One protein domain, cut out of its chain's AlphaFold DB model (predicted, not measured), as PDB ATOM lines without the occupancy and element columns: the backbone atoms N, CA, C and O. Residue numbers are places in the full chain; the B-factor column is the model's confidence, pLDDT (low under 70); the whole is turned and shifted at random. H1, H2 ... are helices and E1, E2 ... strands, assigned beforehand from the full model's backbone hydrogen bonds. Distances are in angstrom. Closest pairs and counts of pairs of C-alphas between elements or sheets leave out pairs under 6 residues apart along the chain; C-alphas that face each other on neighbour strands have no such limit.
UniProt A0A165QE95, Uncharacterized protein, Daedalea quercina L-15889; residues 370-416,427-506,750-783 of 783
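AT A GLANCE: This is residues 370 to 416, 427 to 506 and 750 to 783 of the 783 residues of an uncharacterized protein of Daedalea quercina L-15889 (UniProt A0A165QE95). With little regular structure, H3 packs on H1, hairpin E2-E3 leads into H1, and residues 774 to 783 stick out. Of 161 printed residues, 61 are in three strands, then six helices, mostly helix. Only just compact, close to loose, it has a radius of gyration of the C-alphas of 18.1 A and spans 60 by 45 by 27 A.

IN THESE COORDINATES: E1 is residues 371-375, from C-alpha 371 at (-7.607, -35.918, -34.187), E2 390-392 and E3 398-400. H1 is 401-414, 20.0 A long, H2 441-452, H3 467-477, H4 487-490, H5 494-498 and H6 773-776, ending at C-alpha (-20.452, -5.034, -29.479).

HOW THE PARTS SIT: H1 touches H3 at a steep tilt of 42 degrees, C-alphas 410 and 471 closest at 6.0 A. Antiparallel E2 and E3 have N 391 and O 399 within hydrogen-bond range, 3.0 A. H1, H2, H3 and H5 have every O i to N i+4 pair within range.

THE WHOLE: Cuts part C-alphas 416 and 427 by 8.2 A, 506 and 750 by 26.9 A. Links E1-E2 and H2-H3 are long. pLDDT is under 70 at 416, 491 and 750-783.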
ATOM      1  N   ARG A 370     -10.311 -39.908 -33.484       97.19
ATOM      2  CA  ARG A 370      -9.308 -39.342 -34.404       97.19
ATOM      3  C   ARG A 370      -9.159 -37.834 -34.180       97.19
ATOM      4  O   ARG A 370     -10.166 -37.129 -34.093       97.19
ATOM      5  N   THR A 371      -7.922 -37.351 -34.129       98.12
ATOM      6  CA  THR A 371      -7.607 -35.918 -34.187       98.12
ATOM      7  C   THR A 371      -7.741 -35.416 -35.622       98.12
ATOM      8  O   THR A 371      -7.297 -36.084 -36.552       98.12
ATOM      9  N   ASN A 372      -8.366 -34.260 -35.796       98.12
ATOM     10  CA  ASN A 372      -8.568 -33.588 -37.077       98.12
ATOM     11  C   ASN A 372      -7.991 -32.186 -36.922       98.12
ATOM     12  O   ASN A 372      -8.190 -31.581 -35.866       98.12
ATOM     13  N   ASP A 373      -7.300 -31.692 -37.941       97.50
ATOM     14  CA  ASP A 373      -6.855 -30.303 -37.961       97.50
ATOM     15  C   ASP A 373      -7.955 -29.425 -38.570       97.50
ATOM     16  O   ASP A 373      -8.609 -29.823 -39.540       97.50
ATOM     17  N   ILE A 374      -8.240 -28.295 -37.925       97.00
ATOM     18  CA  ILE A 374      -9.440 -27.486 -38.165       97.00
ATOM     19  C   ILE A 374      -9.077 -26.001 -38.135       97.00
ATOM     20  O   ILE A 374      -8.543 -25.508 -37.141       97.00
ATOM     21  N   LEU A 375      -9.445 -25.283 -39.198       96.88
ATOM     22  CA  LEU A 375      -9.357 -23.825 -39.281       96.88
ATOM     23  C   LEU A 375     -10.163 -23.136 -38.168       96.88
ATOM     24  O   LEU A 375     -11.315 -23.482 -37.893       96.88
ATOM     25  N   PHE A 376      -9.591 -22.095 -37.567       95.81
ATOM     26  CA  PHE A 376     -10.309 -21.228 -36.629       95.81
ATOM     27  C   PHE A 376     -11.418 -20.408 -37.305       95.81
ATOM     28  O   PHE A 376     -12.424 -20.101 -36.661       95.81
ATOM     29  N   LEU A 377     -11.243 -20.091 -38.588       94.94
ATOM     30  CA  LEU A 377     -12.048 -19.160 -39.373       94.94
ATOM     31  C   LEU A 377     -12.133 -19.677 -40.825       94.94
ATOM     32  O   LEU A 377     -11.115 -20.102 -41.365       94.94
ATOM     33  N   THR A 378     -13.317 -19.673 -41.441       92.19
ATOM     34  CA  THR A 378     -13.543 -19.986 -42.869       92.19
ATOM     35  C   THR A 378     -14.559 -19.010 -43.472       92.19
ATOM     36  O   THR A 378     -15.339 -18.408 -42.732       92.19
ATOM     37  N   GLU A 379     -14.589 -18.844 -44.795       87.12
ATOM     38  CA  GLU A 379     -15.520 -17.915 -45.468       87.12
ATOM     39  C   GLU A 379     -16.996 -18.353 -45.377       87.12
ATOM     40  O   GLU A 379     -17.900 -17.528 -45.454       87.12
ATOM     41  N   GLU A 380     -17.267 -19.639 -45.145       87.81
ATOM     42  CA  GLU A 380     -18.625 -20.186 -44.996       87.81
ATOM     43  C   GLU A 380     -19.157 -20.096 -43.552       87.81
ATOM     44  O   GLU A 380     -20.262 -20.560 -43.255       87.81
ATOM     45  N   GLY A 381     -18.368 -19.553 -42.618       87.69
ATOM     46  CA  GLY A 381     -18.746 -19.435 -41.208       87.69
ATOM     47  C   GLY A 381     -18.755 -20.756 -40.435       87.69
ATOM     48  O   GLY A 381     -19.505 -20.886 -39.460       87.69
ATOM     49  N   THR A 382     -17.947 -21.733 -40.866       93.56
ATOM     50  CA  THR A 382     -17.900 -23.098 -40.302       93.56
ATOM     51  C   THR A 382     -16.625 -23.423 -39.516       93.56
ATOM     52  O   THR A 382     -16.529 -24.514 -38.948       93.56
ATOM     53  N   GLY A 383     -15.680 -22.483 -39.423       95.12
ATOM     54  CA  GLY A 383     -14.461 -22.578 -38.619       95.12
ATOM     55  C   GLY A 383     -14.713 -22.620 -37.108       95.12
ATOM     56  O   GLY A 383     -15.794 -22.292 -36.616       95.12
ATOM     57  N   TYR A 384     -13.707 -23.044 -36.341       95.88
ATOM     58  CA  TYR A 384     -13.853 -23.380 -34.918       95.88
ATOM     59  C   TYR A 384     -14.305 -22.223 -34.003       95.88
ATOM     60  O   TYR A 384     -14.869 -22.483 -32.935       95.88
ATOM     61  N   LEU A 385     -14.086 -20.962 -34.384       93.06
ATOM     62  CA  LEU A 385     -14.551 -19.790 -33.628       93.06
ATOM     63  C   LEU A 385     -15.889 -19.223 -34.144       93.06
ATOM     64  O   LEU A 385     -16.411 -18.295 -33.540       93.06
ATOM     65  N   GLN A 386     -16.471 -19.744 -35.227       88.06
ATOM     66  CA  GLN A 386     -17.562 -19.083 -35.961       88.06
ATOM     67  C   GLN A 386     -18.961 -19.653 -35.693       88.06
ATOM     68  O   GLN A 386     -19.094 -20.812 -35.295       88.06
ATOM     69  N   ARG A 387     -19.985 -18.830 -36.020       81.00
ATOM     70  CA  ARG A 387     -21.425 -19.158 -36.185       81.00
ATOM     71  C   ARG A 387     -21.745 -20.653 -36.076       81.00
ATOM     72  O   ARG A 387     -22.286 -21.179 -35.105       81.00
ATOM     73  N   ASN A 388     -21.399 -21.331 -37.159       87.25
ATOM     74  CA  ASN A 388     -21.935 -22.627 -37.514       87.25
ATOM     75  C   ASN A 388     -20.833 -23.688 -37.484       87.25
ATOM     76  O   ASN A 388     -20.799 -24.525 -38.385       87.25
ATOM     77  N   PHE A 389     -19.924 -23.634 -36.490       95.06
ATOM     78  CA  PHE A 389     -18.768 -24.536 -36.407       95.06
ATOM     79  C   PHE A 389     -19.167 -25.989 -36.695       95.06
ATOM     80  O   PHE A 389     -19.891 -26.628 -35.915       95.06
ATOM     81  N   ARG A 390     -18.675 -26.495 -37.827       96.31
ATOM     82  CA  ARG A 390     -19.062 -27.789 -38.371       96.31
ATOM     83  C   ARG A 390     -17.932 -28.384 -39.193       96.31
ATOM     84  O   ARG A 390     -17.578 -27.862 -40.240       96.31
ATOM     85  N   TYR A 391     -17.445 -29.546 -38.774       97.69
ATOM     86  CA  TYR A 391     -16.424 -30.298 -39.500       97.69
ATOM     87  C   TYR A 391     -16.848 -31.758 -39.663       97.69
ATOM     88  O   TYR A 391     -17.168 -32.426 -38.681       97.69
ATOM     89  N   VAL A 392     -16.852 -32.284 -40.890       97.94
ATOM     90  CA  VAL A 392     -17.210 -33.689 -41.141       97.94
ATOM     91  C   VAL A 392     -15.962 -34.558 -41.016       97.94
ATOM     92  O   VAL A 392     -15.074 -34.531 -41.862       97.94
ATOM     93  N   CYS A 393     -15.891 -35.351 -39.948       98.12
ATOM     94  CA  CYS A 393     -14.804 -36.302 -39.751       98.12
ATOM     95  C   CYS A 393     -14.898 -37.467 -40.751       98.12
ATOM     96  O   CYS A 393     -15.988 -37.880 -41.139       98.12
ATOM     97  N   ILE A 394     -13.758 -38.086 -41.069       97.12
ATOM     98  CA  ILE A 394     -13.629 -39.262 -41.955       97.12
ATOM     99  C   ILE A 394     -14.504 -40.461 -41.516       97.12
ATOM    100  O   ILE A 394     -14.816 -41.327 -42.325       97.12
ATOM    101  N   CYS A 395     -14.958 -40.520 -40.256       97.25
ATOM    102  CA  CYS A 395     -15.941 -41.512 -39.795       97.25
ATOM    103  C   CYS A 395     -17.418 -41.142 -40.067       97.25
ATOM    104  O   CYS A 395     -18.310 -41.782 -39.516       97.25
ATOM    105  N   GLY A 396     -17.688 -40.087 -40.840       97.19
ATOM    106  CA  GLY A 396     -19.029 -39.581 -41.151       97.19
ATOM    107  C   GLY A 396     -19.654 -38.682 -40.076       97.19
ATOM    108  O   GLY A 396     -20.671 -38.044 -40.342       97.19
ATOM    109  N   LEU A 397     -19.070 -38.581 -38.873       97.25
ATOM    110  CA  LEU A 397     -19.614 -37.709 -37.827       97.25
ATOM    111  C   LEU A 397     -19.361 -36.228 -38.145       97.25
ATOM    112  O   LEU A 397     -18.215 -35.792 -38.263       97.25
ATOM    113  N   SER A 398     -20.441 -35.448 -38.173       97.38
ATOM    114  CA  SER A 398     -20.407 -33.985 -38.156       97.38
ATOM    115  C   SER A 398     -20.044 -33.491 -36.749       97.38
ATOM    116  O   SER A 398     -20.891 -33.470 -35.859       97.38
ATOM    117  N   ILE A 399     -18.787 -33.103 -36.538       98.12
ATOM    118  CA  ILE A 399     -18.306 -32.459 -35.310       98.12
ATOM    119  C   ILE A 399     -18.893 -31.044 -35.239       98.12
ATOM    120  O   ILE A 399     -18.812 -30.301 -36.213       98.12
ATOM    121  N   THR A 400     -19.457 -30.677 -34.088       96.69
ATOM    122  CA  THR A 400     -20.001 -29.344 -33.766       96.69
ATOM    123  C   THR A 400     -19.658 -28.977 -32.318       96.69
ATOM    124  O   THR A 400     -19.237 -29.846 -31.548       96.69
ATOM    125  N   LYS A 401     -19.896 -27.725 -31.894       93.38
ATOM    126  CA  LYS A 401     -19.736 -27.320 -30.480       93.38
ATOM    127  C   LYS A 401     -20.548 -28.210 -29.531       93.38
ATOM    128  O   LYS A 401     -19.992 -28.742 -28.578       93.38
ATOM    129  N   THR A 402     -21.818 -28.483 -29.845       94.62
ATOM    130  CA  THR A 402     -22.683 -29.326 -28.999       94.62
ATOM    131  C   THR A 402     -22.251 -30.797 -28.945       94.62
ATOM    132  O   THR A 402     -22.531 -31.470 -27.950       94.62
ATOM    133  N   ALA A 403     -21.548 -31.300 -29.968       96.88
ATOM    134  CA  ALA A 403     -20.956 -32.639 -29.972       96.88
ATOM    135  C   ALA A 403     -19.695 -32.725 -29.098       96.88
ATOM    136  O   ALA A 403     -19.501 -33.708 -28.380       96.88
ATOM    137  N   LEU A 404     -18.854 -31.688 -29.147       97.31
ATOM    138  CA  LEU A 404     -17.654 -31.553 -28.320       97.31
ATOM    139  C   LEU A 404     -18.017 -31.363 -26.839       97.31
ATOM    140  O   LEU A 404     -17.525 -32.103 -25.988       97.31
ATOM    141  N   ALA A 405     -18.972 -30.473 -26.556       95.06
ATOM    142  CA  ALA A 405     -19.562 -30.267 -25.237       95.06
ATOM    143  C   ALA A 405     -20.096 -31.567 -24.617       95.06
ATOM    144  O   ALA A 405     -19.829 -31.853 -23.449       95.06
ATOM    145  N   LEU A 406     -20.811 -32.392 -25.396       95.88
ATOM    146  CA  LEU A 406     -21.286 -33.692 -24.918       95.88
ATOM    147  C   LEU A 406     -20.122 -34.663 -24.662       95.88
ATOM    148  O   LEU A 406     -20.163 -35.406 -23.687       95.88
ATOM    149  N   ASP A 407     -19.072 -34.668 -25.488       96.75
ATOM    150  CA  ASP A 407     -17.899 -35.518 -25.247       96.75
ATOM    151  C   ASP A 407     -17.158 -35.133 -23.954       96.75
ATOM    152  O   ASP A 407     -16.775 -36.027 -23.190       96.75
ATOM    153  N   LYS A 408     -17.041 -33.829 -23.668       94.69
ATOM    154  CA  LYS A 408     -16.516 -33.278 -22.408       94.69
ATOM    155  C   LYS A 408     -17.405 -33.670 -21.221       94.69
ATOM    156  O   LYS A 408     -16.947 -34.394 -20.341       94.69
ATOM    157  N   PHE A 409     -18.694 -33.318 -21.250       94.06
ATOM    158  CA  PHE A 409     -19.669 -33.643 -20.196       94.06
ATOM    159  C   PHE A 409     -19.706 -35.136 -19.863       94.06
ATOM    160  O   PHE A 409     -19.641 -35.527 -18.699       94.06
ATOM    161  N   VAL A 410     -19.763 -35.999 -20.880       93.62
ATOM    162  CA  VAL A 410     -19.818 -37.448 -20.664       93.62
ATOM    163  C   VAL A 410     -18.491 -37.986 -20.121       93.62
ATOM    164  O   VAL A 410     -18.524 -38.942 -19.351       93.62
ATOM    165  N   SER A 411     -17.340 -37.378 -20.439       92.00
ATOM    166  CA  SER A 411     -16.054 -37.740 -19.813       92.00
ATOM    167  C   SER A 411     -16.104 -37.548 -18.301       92.00
ATOM    168  O   SER A 411     -15.838 -38.494 -17.556       92.00
ATOM    169  N   ASP A 412     -16.527 -36.362 -17.866       90.69
ATOM    170  CA  ASP A 412     -16.655 -35.999 -16.455       90.69
ATOM    171  C   ASP A 412     -17.766 -36.807 -15.761       90.69
ATOM    172  O   ASP A 412     -17.668 -37.108 -14.572       90.69
ATOM    173  N   LEU A 413     -18.806 -37.228 -16.492       89.19
ATOM    174  CA  LEU A 413     -19.894 -38.056 -15.965       89.19
ATOM    175  C   LEU A 413     -19.480 -39.521 -15.728       89.19
ATOM    176  O   LEU A 413     -19.867 -40.096 -14.711       89.19
ATOM    177  N   VAL A 414     -18.687 -40.135 -16.619       87.06
ATOM    178  CA  VAL A 414     -18.267 -41.554 -16.487       87.06
ATOM    179  C   VAL A 414     -16.941 -41.751 -15.733       87.06
ATOM    180  O   VAL A 414     -16.529 -42.888 -15.463       87.06
ATOM    181  N   SER A 415     -16.246 -40.665 -15.390       80.81
ATOM    182  CA  SER A 415     -15.024 -40.702 -14.581       80.81
ATOM    183  C   SER A 415     -15.294 -41.193 -13.144       80.81
ATOM    184  O   SER A 415     -16.425 -41.142 -12.661       80.81
ATOM    185  N   SER A 416     -14.281 -41.749 -12.466       62.03
ATOM    186  CA  SER A 416     -14.403 -42.469 -11.175       62.03
ATOM    187  C   SER A 416     -15.492 -43.557 -11.054       62.03
ATOM    188  O   SER A 416     -15.751 -44.021  -9.949       62.03
ATOM    189  N   CYS A 427     -15.065 -35.192 -10.154       81.25
ATOM    190  CA  CYS A 427     -16.377 -34.537 -10.083       81.25
ATOM    191  C   CYS A 427     -16.813 -33.968 -11.453       81.25
ATOM    192  O   CYS A 427     -16.019 -33.867 -12.390       81.25
ATOM    193  N   LEU A 428     -18.095 -33.612 -11.566       90.06
ATOM    194  CA  LEU A 428     -18.582 -32.715 -12.623       90.06
ATOM    195  C   LEU A 428     -18.220 -31.270 -12.264       90.06
ATOM    196  O   LEU A 428     -18.095 -30.963 -11.082       90.06
ATOM    197  N   ALA A 429     -18.114 -30.404 -13.265       91.06
ATOM    198  CA  ALA A 429     -17.839 -28.984 -13.079       91.06
ATOM    199  C   ALA A 429     -18.968 -28.250 -12.323       91.06
ATOM    200  O   ALA A 429     -20.151 -28.538 -12.515       91.06
ATOM    201  N   GLY A 430     -18.611 -27.272 -11.493       89.69
ATOM    202  CA  GLY A 430     -19.531 -26.436 -10.721       89.69
ATOM    203  C   GLY A 430     -20.242 -27.198  -9.604       89.69
ATOM    204  O   GLY A 430     -21.395 -26.880  -9.302       89.69
ATOM    205  N   CYS A 431     -19.598 -28.236  -9.060       89.38
ATOM    206  CA  CYS A 431     -20.200 -29.184  -8.114       89.38
ATOM    207  C   CYS A 431     -19.332 -29.505  -6.886       89.38
ATOM    208  O   CYS A 431     -19.803 -30.251  -6.028       89.38
ATOM    209  N   LEU A 432     -18.081 -29.042  -6.816       89.50
ATOM    210  CA  LEU A 432     -17.143 -29.340  -5.725       89.50
ATOM    211  C   LEU A 432     -16.976 -28.141  -4.789       89.50
ATOM    212  O   LEU A 432     -17.019 -28.306  -3.570       89.50
ATOM    213  N   HIS A 433     -16.802 -26.944  -5.344       90.31
ATOM    214  CA  HIS A 433     -16.762 -25.716  -4.559       90.31
ATOM    215  C   HIS A 433     -18.188 -25.199  -4.325       90.31
ATOM    216  O   HIS A 433     -19.016 -25.136  -5.235       90.31
ATOM    217  N   THR A 434     -18.486 -24.800  -3.091       87.88
ATOM    218  CA  THR A 434     -19.790 -24.267  -2.675       87.88
ATOM    219  C   THR A 434     -19.616 -22.973  -1.875       87.88
ATOM    220  O   THR A 434     -18.538 -22.677  -1.361       87.88
ATOM    221  N   ARG A 435     -20.705 -22.214  -1.672       85.56
ATOM    222  CA  ARG A 435     -20.715 -21.028  -0.787       85.56
ATOM    223  C   ARG A 435     -20.195 -21.347   0.628       85.56
ATOM    224  O   ARG A 435     -19.611 -20.480   1.278       85.56
ATOM    225  N   ALA A 436     -20.402 -22.574   1.113       88.06
ATOM    226  CA  ALA A 436     -20.009 -23.001   2.453       88.06
ATOM    227  C   ALA A 436     -18.583 -23.575   2.516       88.06
ATOM    228  O   ALA A 436     -17.833 -23.214   3.427       88.06
ATOM    229  N   GLU A 437     -18.213 -24.428   1.559       89.12
ATOM    230  CA  GLU A 437     -17.022 -25.285   1.578       89.12
ATOM    231  C   GLU A 437     -16.311 -25.290   0.219       89.12
ATOM    232  O   GLU A 437     -16.957 -25.444  -0.814       89.12
ATOM    233  N   ALA A 438     -14.979 -25.191   0.219       84.75
ATOM    234  CA  ALA A 438     -14.188 -25.240  -1.013       84.75
ATOM    235  C   ALA A 438     -14.111 -26.643  -1.643       84.75
ATOM    236  O   ALA A 438     -13.790 -26.753  -2.814       84.75
ATOM    237  N   GLN A 439     -14.352 -27.730  -0.901       88.19
ATOM    238  CA  GLN A 439     -14.226 -29.093  -1.439       88.19
ATOM    239  C   GLN A 439     -15.291 -30.044  -0.872       88.19
ATOM    240  O   GLN A 439     -14.974 -31.041  -0.219       88.19
ATOM    241  N   ASP A 440     -16.565 -29.755  -1.149       88.88
ATOM    242  CA  ASP A 440     -17.685 -30.628  -0.787       88.88
ATOM    243  C   ASP A 440     -17.792 -31.816  -1.765       88.88
ATOM    244  O   ASP A 440     -18.620 -31.889  -2.683       88.88
ATOM    245  N   TRP A 441     -16.919 -32.801  -1.549       84.12
ATOM    246  CA  TRP A 441     -16.923 -34.066  -2.283       84.12
ATOM    247  C   TRP A 441     -18.230 -34.857  -2.112       84.12
ATOM    248  O   TRP A 441     -18.572 -35.669  -2.976       84.12
ATOM    249  N   HIS A 442     -18.987 -34.631  -1.034       84.44
ATOM    250  CA  HIS A 442     -20.256 -35.314  -0.792       84.44
ATOM    251  C   HIS A 442     -21.358 -34.766  -1.711       84.44
ATOM    252  O   HIS A 442     -22.049 -35.537  -2.386       84.44
ATOM    253  N   HIS A 443     -21.462 -33.442  -1.820       87.00
ATOM    254  CA  HIS A 443     -22.331 -32.728  -2.754       87.00
ATOM    255  C   HIS A 443     -22.002 -33.072  -4.209       87.00
ATOM    256  O   HIS A 443     -22.907 -33.459  -4.956       87.00
ATOM    257  N   ALA A 444     -20.719 -33.060  -4.584       86.94
ATOM    258  CA  ALA A 444     -20.258 -33.450  -5.917       86.94
ATOM    259  C   ALA A 444     -20.733 -34.861  -6.315       86.94
ATOM    260  O   ALA A 444     -21.270 -35.075  -7.408       86.94
ATOM    261  N   VAL A 445     -20.585 -35.832  -5.408       83.12
ATOM    262  CA  VAL A 445     -21.015 -37.226  -5.612       83.12
ATOM    263  C   VAL A 445     -22.538 -37.350  -5.657       83.12
ATOM    264  O   VAL A 445     -23.062 -38.109  -6.477       83.12
ATOM    265  N   ILE A 446     -23.267 -36.600  -4.826       84.56
ATOM    266  CA  ILE A 446     -24.736 -36.570  -4.839       84.56
ATOM    267  C   ILE A 446     -25.267 -35.996  -6.157       84.56
ATOM    268  O   ILE A 446     -26.175 -36.591  -6.741       84.56
ATOM    269  N   ILE A 447     -24.708 -34.892  -6.659       86.00
ATOM    270  CA  ILE A 447     -25.094 -34.313  -7.955       86.00
ATOM    271  C   ILE A 447     -24.821 -35.308  -9.084       86.00
ATOM    272  O   ILE A 447     -25.729 -35.635  -9.851       86.00
ATOM    273  N   LYS A 448     -23.606 -35.861  -9.142       86.81
ATOM    274  CA  LYS A 448     -23.212 -36.832 -10.169       86.81
ATOM    275  C   LYS A 448     -24.111 -38.077 -10.155       86.81
ATOM    276  O   LYS A 448     -24.574 -38.505 -11.210       86.81
ATOM    277  N   ARG A 449     -24.463 -38.599  -8.971       83.06
ATOM    278  CA  ARG A 449     -25.436 -39.700  -8.822       83.06
ATOM    279  C   ARG A 449     -26.845 -39.309  -9.282       83.06
ATOM    280  O   ARG A 449     -27.486 -40.115  -9.943       83.06
ATOM    281  N   ARG A 450     -27.323 -38.095  -8.979       85.81
ATOM    282  CA  ARG A 450     -28.651 -37.603  -9.406       85.81
ATOM    283  C   ARG A 450     -28.785 -37.482 -10.927       85.81
ATOM    284  O   ARG A 450     -29.859 -37.770 -11.441       85.81
ATOM    285  N   ILE A 451     -27.720 -37.098 -11.638       86.69
ATOM    286  CA  ILE A 451     -27.713 -37.081 -13.112       86.69
ATOM    287  C   ILE A 451     -27.718 -38.506 -13.673       86.69
ATOM    288  O   ILE A 451     -28.523 -38.810 -14.551       86.69
ATOM    289  N   ILE A 452     -26.840 -39.382 -13.164       86.62
ATOM    290  CA  ILE A 452     -26.746 -40.783 -13.609       86.62
ATOM    291  C   ILE A 452     -28.079 -41.517 -13.381       86.62
ATOM    292  O   ILE A 452     -28.516 -42.265 -14.256       86.62
ATOM    293  N   GLY A 453     -28.744 -41.259 -12.253       84.50
ATOM    294  CA  GLY A 453     -30.036 -41.840 -11.892       84.50
ATOM    295  C   GLY A 453     -29.980 -43.334 -11.561       84.50
ATOM    296  O   GLY A 453     -28.912 -43.937 -11.456       84.50
ATOM    297  N   ASP A 454     -31.163 -43.918 -11.391       81.44
ATOM    298  CA  ASP A 454     -31.360 -45.329 -11.046       81.44
ATOM    299  C   ASP A 454     -31.374 -46.249 -12.289       81.44
ATOM    300  O   ASP A 454     -31.513 -45.763 -13.418       81.44
ATOM    301  N   PRO A 455     -31.230 -47.582 -12.139       78.81
ATOM    302  CA  PRO A 455     -31.262 -48.520 -13.263       78.81
ATOM    303  C   PRO A 455     -32.495 -48.337 -14.162       78.81
ATOM    304  O   PRO A 455     -33.629 -48.344 -13.692       78.81
ATOM    305  N   GLY A 456     -32.259 -48.174 -15.468       75.56
ATOM    306  CA  GLY A 456     -33.287 -47.790 -16.446       75.56
ATOM    307  C   GLY A 456     -33.296 -46.298 -16.813       75.56
ATOM    308  O   GLY A 456     -34.049 -45.904 -17.705       75.56
ATOM    309  N   SER A 457     -32.447 -45.470 -16.191       85.56
ATOM    310  CA  SER A 457     -32.292 -44.056 -16.549       85.56
ATOM    311  C   SER A 457     -31.859 -43.828 -18.007       85.56
ATOM    312  O   SER A 457     -31.442 -44.727 -18.749       85.56
ATOM    313  N   ALA A 458     -31.910 -42.565 -18.430       86.19
ATOM    314  CA  ALA A 458     -31.411 -42.163 -19.738       86.19
ATOM    315  C   ALA A 458     -29.876 -42.299 -19.871       86.19
ATOM    316  O   ALA A 458     -29.372 -42.452 -20.983       86.19
ATOM    317  N   PHE A 459     -29.132 -42.292 -18.760       88.56
ATOM    318  CA  PHE A 459     -27.667 -42.330 -18.763       88.56
ATOM    319  C   PHE A 459     -27.085 -43.722 -18.503       88.56
ATOM    320  O   PHE A 459     -25.973 -43.991 -18.952       88.56
ATOM    321  N   LEU A 460     -27.803 -44.621 -17.823       86.12
ATOM    322  CA  LEU A 460     -27.307 -45.966 -17.525       86.12
ATOM    323  C   LEU A 460     -27.568 -46.970 -18.669       86.12
ATOM    324  O   LEU A 460     -28.643 -46.955 -19.275       86.12
ATOM    325  N   PRO A 461     -26.607 -47.867 -18.960       83.75
ATOM    326  CA  PRO A 461     -26.795 -48.990 -19.871       83.75
ATOM    327  C   PRO A 461     -27.551 -50.135 -19.181       83.75
ATOM    328  O   PRO A 461     -27.466 -50.312 -17.967       83.75
ATOM    329  N   ALA A 462     -28.241 -50.969 -19.962       81.19
ATOM    330  CA  ALA A 462     -28.953 -52.146 -19.442       81.19
ATOM    331  C   ALA A 462     -28.020 -53.284 -18.967       81.19
ATOM    332  O   ALA A 462     -28.458 -54.196 -18.270       81.19
ATOM    333  N   PHE A 463     -26.735 -53.237 -19.337       81.62
ATOM    334  CA  PHE A 463     -25.736 -54.272 -19.057       81.62
ATOM    335  C   PHE A 463     -24.419 -53.646 -18.577       81.62
ATOM    336  O   PHE A 463     -24.145 -52.474 -18.840       81.62
ATOM    337  N   LYS A 464     -23.569 -54.430 -17.901       81.38
ATOM    338  CA  LYS A 464     -22.208 -53.998 -17.539       81.38
ATOM    339  C   LYS A 464     -21.354 -53.861 -18.807       81.38
ATOM    340  O   LYS A 464     -21.214 -54.829 -19.548       81.38
ATOM    341  N   ILE A 465     -20.769 -52.685 -19.016       84.88
ATOM    342  CA  ILE A 465     -19.909 -52.334 -20.161       84.88
ATOM    343  C   ILE A 465     -18.680 -51.544 -19.674       84.88
ATOM    344  O   ILE A 465     -18.644 -51.129 -18.511       84.88
ATOM    345  N   THR A 466     -17.657 -51.340 -20.513       88.19
ATOM    346  CA  THR A 466     -16.469 -50.568 -20.096       88.19
ATOM    347  C   THR A 466     -16.765 -49.064 -20.003       88.19
ATOM    348  O   THR A 466     -17.762 -48.577 -20.533       88.19
ATOM    349  N   ARG A 467     -15.869 -48.283 -19.378       86.06
ATOM    350  CA  ARG A 467     -15.980 -46.808 -19.350       86.06
ATOM    351  C   ARG A 467     -15.984 -46.201 -20.765       86.06
ATOM    352  O   ARG A 467     -16.685 -45.219 -20.998       86.06
ATOM    353  N   GLY A 468     -15.228 -46.786 -21.700       88.44
ATOM    354  CA  GLY A 468     -15.188 -46.347 -23.099       88.44
ATOM    355  C   GLY A 468     -16.513 -46.606 -23.814       88.44
ATOM    356  O   GLY A 468     -17.081 -45.689 -24.408       88.44
ATOM    357  N   ASP A 469     -17.050 -47.818 -23.666       90.44
ATOM    358  CA  ASP A 469     -18.359 -48.195 -24.211       90.44
ATOM    359  C   ASP A 469     -19.490 -47.375 -23.590       90.44
ATOM    360  O   ASP A 469     -20.420 -46.989 -24.286       90.44
ATOM    361  N   TRP A 470     -19.406 -47.051 -22.296       91.50
ATOM    362  CA  TRP A 470     -20.411 -46.228 -21.627       91.50
ATOM    363  C   TRP A 470     -20.389 -44.780 -22.124       91.50
ATOM    364  O   TRP A 470     -21.440 -44.223 -22.451       91.50
ATOM    365  N   LYS A 471     -19.193 -44.198 -22.299       92.94
ATOM    366  CA  LYS A 471     -19.032 -42.894 -22.957       92.94
ATOM    367  C   LYS A 471     -19.585 -42.918 -24.388       92.94
ATOM    368  O   LYS A 471     -20.214 -41.950 -24.807       92.94
ATOM    369  N   LYS A 472     -19.382 -44.009 -25.133       94.06
ATOM    370  CA  LYS A 472     -19.943 -44.201 -26.479       94.06
ATOM    371  C   LYS A 472     -21.478 -44.293 -26.454       94.06
ATOM    372  O   LYS A 472     -22.124 -43.487 -27.114       94.06
ATOM    373  N   PHE A 473     -22.042 -45.176 -25.628       94.62
ATOM    374  CA  PHE A 473     -23.483 -45.395 -25.445       94.62
ATOM    375  C   PHE A 473     -24.247 -44.097 -25.167       94.62
ATOM    376  O   PHE A 473     -25.243 -43.825 -25.832       94.62
ATOM    377  N   ILE A 474     -23.769 -43.267 -24.230       94.81
ATOM    378  CA  ILE A 474     -24.434 -41.993 -23.908       94.81
ATOM    379  C   ILE A 474     -24.419 -41.052 -25.125       94.81
ATOM    380  O   ILE A 474     -25.448 -40.466 -25.461       94.81
ATOM    381  N   LYS A 475     -23.281 -40.922 -25.822       96.06
ATOM    382  CA  LYS A 475     -23.172 -40.045 -26.999       96.06
ATOM    383  C   LYS A 475     -24.045 -40.498 -28.165       96.06
ATOM    384  O   LYS A 475     -24.698 -39.658 -28.775       96.06
ATOM    385  N   GLU A 476     -24.082 -41.796 -28.452       95.38
ATOM    386  CA  GLU A 476     -24.928 -42.359 -29.511       95.38
ATOM    387  C   GLU A 476     -26.417 -42.202 -29.168       95.38
ATOM    388  O   GLU A 476     -27.187 -41.730 -30.004       95.38
ATOM    389  N   ARG A 477     -26.815 -42.472 -27.915       95.06
ATOM    390  CA  ARG A 477     -28.202 -42.308 -27.437       95.06
ATOM    391  C   ARG A 477     -28.717 -40.872 -27.552       95.06
ATOM    392  O   ARG A 477     -29.901 -40.680 -27.810       95.06
ATOM    393  N   PHE A 478     -27.844 -39.879 -27.384       95.62
ATOM    394  CA  PHE A 478     -28.174 -38.457 -27.531       95.62
ATOM    395  C   PHE A 478     -27.711 -37.854 -28.868       95.62
ATOM    396  O   PHE A 478     -27.629 -36.632 -29.000       95.62
ATOM    397  N   GLY A 479     -27.427 -38.683 -29.881       96.12
ATOM    398  CA  GLY A 479     -27.144 -38.231 -31.249       96.12
ATOM    399  C   GLY A 479     -25.970 -37.253 -31.366       96.12
ATOM    400  O   GLY A 479     -26.016 -36.351 -32.197       96.12
ATOM    401  N   TYR A 480     -24.954 -37.392 -30.509       96.56
ATOM    402  CA  TYR A 480     -23.787 -36.509 -30.427       96.56
ATOM    403  C   TYR A 480     -24.135 -35.011 -30.274       96.56
ATOM    404  O   TYR A 480     -23.503 -34.167 -30.899       96.56
ATOM    405  N   SER A 481     -25.115 -34.650 -29.436       94.69
ATOM    406  CA  SER A 481     -25.403 -33.241 -29.117       94.69
ATOM    407  C   SER A 481     -25.863 -33.050 -27.672       94.69
ATOM    408  O   SER A 481     -26.818 -33.689 -27.232       94.69
ATOM    409  N   ILE A 482     -25.223 -32.138 -26.928       90.38
ATOM    410  CA  ILE A 482     -25.595 -31.833 -25.533       90.38
ATOM    411  C   ILE A 482     -27.017 -31.252 -25.411       90.38
ATOM    412  O   ILE A 482     -27.701 -31.493 -24.419       90.38
ATOM    413  N   SER A 483     -27.521 -30.592 -26.461       88.00
ATOM    414  CA  SER A 483     -28.900 -30.087 -26.513       88.00
ATOM    415  C   SER A 483     -29.970 -31.187 -26.502       88.00
ATOM    416  O   SER A 483     -31.132 -30.887 -26.237       88.00
ATOM    417  N   ASN A 484     -29.595 -32.450 -26.745       92.50
ATOM    418  CA  ASN A 484     -30.501 -33.601 -26.717       92.50
ATOM    419  C   ASN A 484     -30.604 -34.262 -25.324       92.50
ATOM    420  O   ASN A 484     -31.301 -35.268 -25.178       92.50
ATOM    421  N   LEU A 485     -29.910 -33.744 -24.299       88.94
ATOM    422  CA  LEU A 485     -29.982 -34.296 -22.942       88.94
ATOM    423  C   LEU A 485     -31.381 -34.108 -22.313       88.94
ATOM    424  O   LEU A 485     -32.023 -33.075 -22.529       88.94
ATOM    425  N   PRO A 486     -31.865 -35.051 -21.475       85.94
ATOM    426  CA  PRO A 486     -33.196 -34.956 -20.884       85.94
ATOM    427  C   PRO A 486     -33.266 -33.779 -19.910       85.94
ATOM    428  O   PRO A 486     -32.619 -33.787 -18.862       85.94
ATOM    429  N   THR A 487     -34.093 -32.778 -20.220       77.94
ATOM    430  CA  THR A 487     -34.180 -31.531 -19.440       77.94
ATOM    431  C   THR A 487     -34.456 -31.785 -17.954       77.94
ATOM    432  O   THR A 487     -33.858 -31.131 -17.107       77.94
ATOM    433  N   ALA A 488     -35.275 -32.788 -17.618       77.81
ATOM    434  CA  ALA A 488     -35.572 -33.163 -16.233       77.81
ATOM    435  C   ALA A 488     -34.333 -33.576 -15.407       77.81
ATOM    436  O   ALA A 488     -34.316 -33.359 -14.196       77.81
ATOM    437  N   SER A 489     -33.293 -34.132 -16.041       73.31
ATOM    438  CA  SER A 489     -32.058 -34.568 -15.373       73.31
ATOM    439  C   SER A 489     -31.059 -33.434 -15.127       73.31
ATOM    440  O   SER A 489     -30.219 -33.561 -14.242       73.31
ATOM    441  N   VAL A 490     -31.133 -32.338 -15.897       76.62
ATOM    442  CA  VAL A 490     -30.108 -31.270 -15.906       76.62
ATOM    443  C   VAL A 490     -30.632 -29.877 -15.533       76.62
ATOM    444  O   VAL A 490     -29.854 -29.032 -15.101       76.62
ATOM    445  N   ALA A 491     -31.942 -29.618 -15.610       69.44
ATOM    446  CA  ALA A 491     -32.523 -28.284 -15.391       69.44
ATOM    447  C   ALA A 491     -32.348 -27.716 -13.969       69.44
ATOM    448  O   ALA A 491     -32.558 -26.526 -13.760       69.44
ATOM    449  N   ARG A 492     -31.967 -28.543 -12.988       72.69
ATOM    450  CA  ARG A 492     -31.657 -28.108 -11.613       72.69
ATOM    451  C   ARG A 492     -30.175 -27.770 -11.394       72.69
ATOM    452  O   ARG A 492     -29.790 -27.509 -10.262       72.69
ATOM    453  N   LEU A 493     -29.355 -27.812 -12.447       79.19
ATOM    454  CA  LEU A 493     -27.898 -27.672 -12.387       79.19
ATOM    455  C   LEU A 493     -27.364 -26.675 -13.446       79.19
ATOM    456  O   LEU A 493     -26.460 -27.022 -14.207       79.19
ATOM    457  N   PRO A 494     -27.906 -25.441 -13.544       75.69
ATOM    458  CA  PRO A 494     -27.495 -24.484 -14.575       75.69
ATOM    459  C   PRO A 494     -26.003 -24.130 -14.494       75.69
ATOM    460  O   PRO A 494     -25.352 -24.080 -15.535       75.69
ATOM    461  N   ARG A 495     -25.442 -23.986 -13.277       82.00
ATOM    462  CA  ARG A 495     -23.998 -23.771 -13.061       82.00
ATOM    463  C   ARG A 495     -23.178 -24.868 -13.746       82.00
ATOM    464  O   ARG A 495     -22.372 -24.567 -14.616       82.00
ATOM    465  N   THR A 496     -23.454 -26.132 -13.423       86.44
ATOM    466  CA  THR A 496     -22.803 -27.308 -14.021       86.44
ATOM    467  C   THR A 496     -22.902 -27.326 -15.541       86.44
ATOM    468  O   THR A 496     -21.905 -27.560 -16.212       86.44
ATOM    469  N   MET A 497     -24.089 -27.081 -16.105       86.06
ATOM    470  CA  MET A 497     -24.282 -27.191 -17.554       86.06
ATOM    471  C   MET A 497     -23.589 -26.072 -18.345       86.06
ATOM    472  O   MET A 497     -23.164 -26.321 -19.471       86.06
ATOM    473  N   ASN A 498     -23.405 -24.883 -17.758       84.56
ATOM    474  CA  ASN A 498     -22.664 -23.781 -18.385       84.56
ATOM    475  C   ASN A 498     -21.183 -24.121 -18.662       84.56
ATOM    476  O   ASN A 498     -20.604 -23.545 -19.576       84.56
ATOM    477  N   ALA A 499     -20.587 -25.081 -17.943       88.50
ATOM    478  CA  ALA A 499     -19.190 -25.495 -18.127       88.50
ATOM    479  C   ALA A 499     -18.924 -26.343 -19.391       88.50
ATOM    480  O   ALA A 499     -17.774 -26.684 -19.699       88.50
ATOM    481  N   TYR A 500     -19.974 -26.727 -20.121       89.94
ATOM    482  CA  TYR A 500     -19.909 -27.674 -21.232       89.94
ATOM    483  C   TYR A 500     -20.367 -27.013 -22.542       89.94
ATOM    484  O   TYR A 500     -21.475 -27.248 -23.019       89.94
ATOM    485  N   THR A 501     -19.490 -26.184 -23.121       88.62
ATOM    486  CA  THR A 501     -19.720 -25.417 -24.364       88.62
ATOM    487  C   THR A 501     -18.862 -25.883 -25.551       88.62
ATOM    488  O   THR A 501     -19.356 -25.926 -26.680       88.62
ATOM    489  N   ASP A 502     -17.602 -26.278 -25.328       90.25
ATOM    490  CA  ASP A 502     -16.697 -26.847 -26.343       90.25
ATOM    491  C   ASP A 502     -15.812 -27.999 -25.786       90.25
ATOM    492  O   ASP A 502     -16.163 -28.637 -24.791       90.25
ATOM    493  N   ASP A 503     -14.711 -28.339 -26.472       93.44
ATOM    494  CA  ASP A 503     -13.722 -29.361 -26.080       93.44
ATOM    495  C   ASP A 503     -12.560 -28.837 -25.215       93.44
ATOM    496  O   ASP A 503     -11.682 -29.620 -24.838       93.44
ATOM    497  N   ARG A 504     -12.503 -27.539 -24.898       92.62
ATOM    498  CA  ARG A 504     -11.473 -26.979 -24.012       92.62
ATOM    499  C   ARG A 504     -11.730 -27.401 -22.556       92.62
ATOM    500  O   ARG A 504     -12.883 -27.598 -22.163       92.62
ATOM    501  N   PRO A 505     -10.678 -27.531 -21.726       93.31
ATOM    502  CA  PRO A 505     -10.815 -28.017 -20.350       93.31
ATOM    503  C   PRO A 505     -11.657 -27.086 -19.460       93.31
ATOM    504  O   PRO A 505     -12.503 -27.573 -18.713       93.31
ATOM    505  N   PHE A 506     -11.450 -25.773 -19.582       94.06
ATOM    506  CA  PHE A 506     -11.988 -24.714 -18.715       94.06
ATOM    507  C   PHE A 506     -13.516 -24.758 -18.566       94.06
ATOM    508  O   PHE A 506     -14.225 -25.021 -19.537       94.06
ATOM    509  N   GLY A 750     -34.193 -21.457 -33.438       28.41
ATOM    510  CA  GLY A 750     -34.490 -22.885 -33.397       28.41
ATOM    511  C   GLY A 750     -34.483 -23.506 -31.987       28.41
ATOM    512  O   GLY A 750     -34.030 -22.908 -31.010       28.41
ATOM    513  N   PRO A 751     -34.962 -24.758 -31.837       29.81
ATOM    514  CA  PRO A 751     -34.901 -25.493 -30.565       29.81
ATOM    515  C   PRO A 751     -33.473 -25.837 -30.095       29.81
ATOM    516  O   PRO A 751     -33.293 -26.227 -28.944       29.81
ATOM    517  N   SER A 752     -32.465 -25.707 -30.960       35.22
ATOM    518  CA  SER A 752     -31.064 -26.086 -30.724       35.22
ATOM    519  C   SER A 752     -30.291 -25.176 -29.759       35.22
ATOM    520  O   SER A 752     -29.241 -25.580 -29.258       35.22
ATOM    521  N   GLU A 753     -30.783 -23.963 -29.503       38.09
ATOM    522  CA  GLU A 753     -29.929 -22.813 -29.155       38.09
ATOM    523  C   GLU A 753     -29.699 -22.571 -27.654       38.09
ATOM    524  O   GLU A 753     -28.910 -21.707 -27.290       38.09
ATOM    525  N   ARG A 754     -30.295 -23.372 -26.760       31.62
ATOM    526  CA  ARG A 754     -30.085 -23.234 -25.299       31.62
ATOM    527  C   ARG A 754     -28.659 -23.515 -24.810       31.62
ATOM    528  O   ARG A 754     -28.340 -23.138 -23.688       31.62
ATOM    529  N   TRP A 755     -27.845 -24.202 -25.612       33.19
ATOM    530  CA  TRP A 755     -26.535 -24.740 -25.209       33.19
ATOM    531  C   TRP A 755     -25.466 -24.605 -26.307       33.19
ATOM    532  O   TRP A 755     -24.490 -25.353 -26.329       33.19
ATOM    533  N   ALA A 756     -25.665 -23.696 -27.264       30.11
ATOM    534  CA  ALA A 756     -24.635 -23.365 -28.243       30.11
ATOM    535  C   ALA A 756     -23.592 -22.440 -27.596       30.11
ATOM    536  O   ALA A 756     -23.960 -21.490 -26.906       30.11
ATOM    537  N   ALA A 757     -22.304 -22.707 -27.824       31.42
ATOM    538  CA  ALA A 757     -21.244 -21.790 -27.409       31.42
ATOM    539  C   ALA A 757     -21.431 -20.418 -28.094       31.42
ATOM    540  O   ALA A 757     -21.798 -20.396 -29.277       31.42
ATOM    541  N   PRO A 758     -21.167 -19.287 -27.412       34.53
ATOM    542  CA  PRO A 758     -21.108 -17.990 -28.066       34.53
ATOM    543  C   PRO A 758     -20.033 -18.045 -29.151       34.53
ATOM    544  O   PRO A 758     -18.883 -18.415 -28.922       34.53
ATOM    545  N   CYS A 759     -20.449 -17.735 -30.369       36.69
ATOM    546  CA  CYS A 759     -19.608 -17.861 -31.542       36.69
ATOM    547  C   CYS A 759     -19.102 -16.480 -31.949       36.69
ATOM    548  O   CYS A 759     -19.875 -15.536 -32.080       36.69
ATOM    549  N   VAL A 760     -17.788 -16.400 -32.103       42.00
ATOM    550  CA  VAL A 760     -16.929 -15.222 -31.957       42.00
ATOM    551  C   VAL A 760     -17.000 -14.272 -33.158       42.00
ATOM    552  O   VAL A 760     -16.734 -13.084 -33.023       42.00
ATOM    553  N   VAL A 761     -17.392 -14.785 -34.326       33.03
ATOM    554  CA  VAL A 761     -17.565 -14.014 -35.564       33.03
ATOM    555  C   VAL A 761     -18.939 -14.308 -36.170       33.03
ATOM    556  O   VAL A 761     -19.332 -15.472 -36.322       33.03
ATOM    557  N   THR A 762     -19.649 -13.239 -36.538       35.38
ATOM    558  CA  THR A 762     -20.939 -13.236 -37.248       35.38
ATOM    559  C   THR A 762     -20.783 -12.568 -38.610       35.38
ATOM    560  O   THR A 762     -20.143 -11.529 -38.705       35.38
ATOM    561  N   PHE A 763     -21.382 -13.140 -39.656       28.84
ATOM    562  CA  PHE A 763     -21.143 -12.702 -41.034       28.84
ATOM    563  C   PHE A 763     -21.967 -11.479 -41.457       28.84
ATOM    564  O   PHE A 763     -23.176 -11.453 -41.204       28.84
ATOM    565  N   PRO A 764     -21.377 -10.529 -42.213       24.56
ATOM    566  CA  PRO A 764     -22.158  -9.557 -42.968       24.56
ATOM    567  C   PRO A 764     -22.998 -10.303 -44.018       24.56
ATOM    568  O   PRO A 764     -22.466 -10.981 -44.892       24.56
ATOM    569  N   GLY A 765     -24.326 -10.216 -43.896       25.61
ATOM    570  CA  GLY A 765     -25.289 -10.959 -44.723       25.61
ATOM    571  C   GLY A 765     -26.106 -12.014 -43.966       25.61
ATOM    572  O   GLY A 765     -27.149 -12.431 -44.462       25.61
ATOM    573  N   ALA A 766     -25.704 -12.393 -42.747       23.25
ATOM    574  CA  ALA A 766     -26.485 -13.252 -41.856       23.25
ATOM    575  C   ALA A 766     -27.079 -12.430 -40.699       23.25
ATOM    576  O   ALA A 766     -26.535 -12.392 -39.595       23.25
ATOM    577  N   PHE A 767     -28.201 -11.750 -40.953       26.38
ATOM    578  CA  PHE A 767     -28.936 -11.034 -39.908       26.38
ATOM    579  C   PHE A 767     -29.531 -12.036 -38.901       26.38
ATOM    580  O   PHE A 767     -30.239 -12.958 -39.286       26.38
ATOM    581  N   GLY A 768     -29.220 -11.877 -37.608       24.05
ATOM    582  CA  GLY A 768     -29.737 -12.738 -36.535       24.05
ATOM    583  C   GLY A 768     -28.781 -12.882 -35.344       24.05
ATOM    584  O   GLY A 768     -27.671 -13.396 -35.472       24.05
ATOM    585  N   THR A 769     -29.215 -12.460 -34.154       28.23
ATOM    586  CA  THR A 769     -28.439 -12.508 -32.893       28.23
ATOM    587  C   THR A 769     -28.333 -13.945 -32.331       28.23
ATOM    588  O   THR A 769     -28.956 -14.851 -32.879       28.23
ATOM    589  N   THR A 770     -27.540 -14.302 -31.308       33.78
ATOM    590  CA  THR A 770     -26.771 -13.565 -30.270       33.78
ATOM    591  C   THR A 770     -25.419 -14.245 -29.994       33.78
ATOM    592  O   THR A 770     -25.210 -15.394 -30.371       33.78
ATOM    593  N   GLY A 771     -24.534 -13.566 -29.257       29.22
ATOM    594  CA  GLY A 771     -23.322 -14.151 -28.665       29.22
ATOM    595  C   GLY A 771     -22.294 -13.069 -28.353       29.22
ATOM    596  O   GLY A 771     -21.958 -12.845 -27.200       29.22
ATOM    597  N   VAL A 772     -21.895 -12.339 -29.397       32.19
ATOM    598  CA  VAL A 772     -20.959 -11.200 -29.327       32.19
ATOM    599  C   VAL A 772     -21.687  -9.856 -29.443       32.19
ATOM    600  O   VAL A 772     -21.283  -8.865 -28.846       32.19
ATOM    601  N   GLY A 773     -22.822  -9.826 -30.155       28.05
ATOM    602  CA  GLY A 773     -23.597  -8.605 -30.411       28.05
ATOM    603  C   GLY A 773     -24.167  -7.905 -29.168       28.05
ATOM    604  O   GLY A 773     -24.551  -6.749 -29.261       28.05
ATOM    605  N   THR A 774     -24.205  -8.554 -28.000       32.78
ATOM    606  CA  THR A 774     -24.529  -7.891 -26.721       32.78
ATOM    607  C   THR A 774     -23.354  -7.119 -26.128       32.78
ATOM    608  O   THR A 774     -23.586  -6.147 -25.421       32.78
ATOM    609  N   CYS A 775     -22.118  -7.515 -26.439       31.66
ATOM    610  CA  CYS A 775     -20.898  -6.797 -26.070       31.66
ATOM    611  C   CYS A 775     -20.610  -5.682 -27.093       31.66
ATOM    612  O   CYS A 775     -20.326  -4.551 -26.722       31.66
ATOM    613  N   ILE A 776     -20.773  -5.975 -28.391       30.03
ATOM    614  CA  ILE A 776     -20.452  -5.034 -29.479       30.03
ATOM    615  C   ILE A 776     -21.480  -3.897 -29.623       30.03
ATOM    616  O   ILE A 776     -21.116  -2.794 -30.023       30.03
ATOM    617  N   ALA A 777     -22.748  -4.097 -29.242       28.27
ATOM    618  CA  ALA A 777     -23.785  -3.062 -29.369       28.27
ATOM    619  C   ALA A 777     -23.564  -1.794 -28.511       28.27
ATOM    620  O   ALA A 777     -24.310  -0.835 -28.678       28.27
ATOM    621  N   GLY A 778     -22.571  -1.770 -27.612       28.33
ATOM    622  CA  GLY A 778     -22.157  -0.558 -26.893       28.33
ATOM    623  C   GLY A 778     -21.061   0.266 -27.585       28.33
ATOM    624  O   GLY A 778     -20.786   1.378 -27.151       28.33
ATOM    625  N   ILE A 779     -20.418  -0.258 -28.636       29.55
ATOM    626  CA  ILE A 779     -19.107   0.238 -29.095       29.55
ATOM    627  C   ILE A 779     -19.198   1.315 -30.194       29.55
ATOM    628  O   ILE A 779     -18.233   2.048 -30.384       29.55
ATOM    629  N   ASN A 780     -20.316   1.449 -30.928       25.25
ATOM    630  CA  ASN A 780     -20.318   2.259 -32.164       25.25
ATOM    631  C   ASN A 780     -21.642   2.978 -32.531       25.25
ATOM    632  O   ASN A 780     -22.157   2.830 -33.638       25.25
ATOM    633  N   THR A 781     -22.192   3.804 -31.629       22.84
ATOM    634  CA  THR A 781     -23.276   4.766 -31.960       22.84
ATOM    635  C   THR A 781     -23.127   6.125 -31.253       22.84
ATOM    636  O   THR A 781     -24.083   6.612 -30.646       22.84
ATOM    637  N   HIS A 782     -21.942   6.745 -31.312       24.92
ATOM    638  CA  HIS A 782     -21.692   8.067 -30.715       24.92
ATOM    639  C   HIS A 782     -20.931   9.025 -31.648       24.92
ATOM    640  O   HIS A 782     -19.702   9.056 -31.665       24.92
ATOM    641  N   ILE A 783     -21.709   9.837 -32.375       23.02
ATOM    642  CA  ILE A 783     -21.375  11.189 -32.861       23.02
ATOM    643  C   ILE A 783     -22.524  12.094 -32.401       23.02
ATOM    644  O   ILE A 783     -23.682  11.627 -32.513       23.02
TER     645      ILE A 783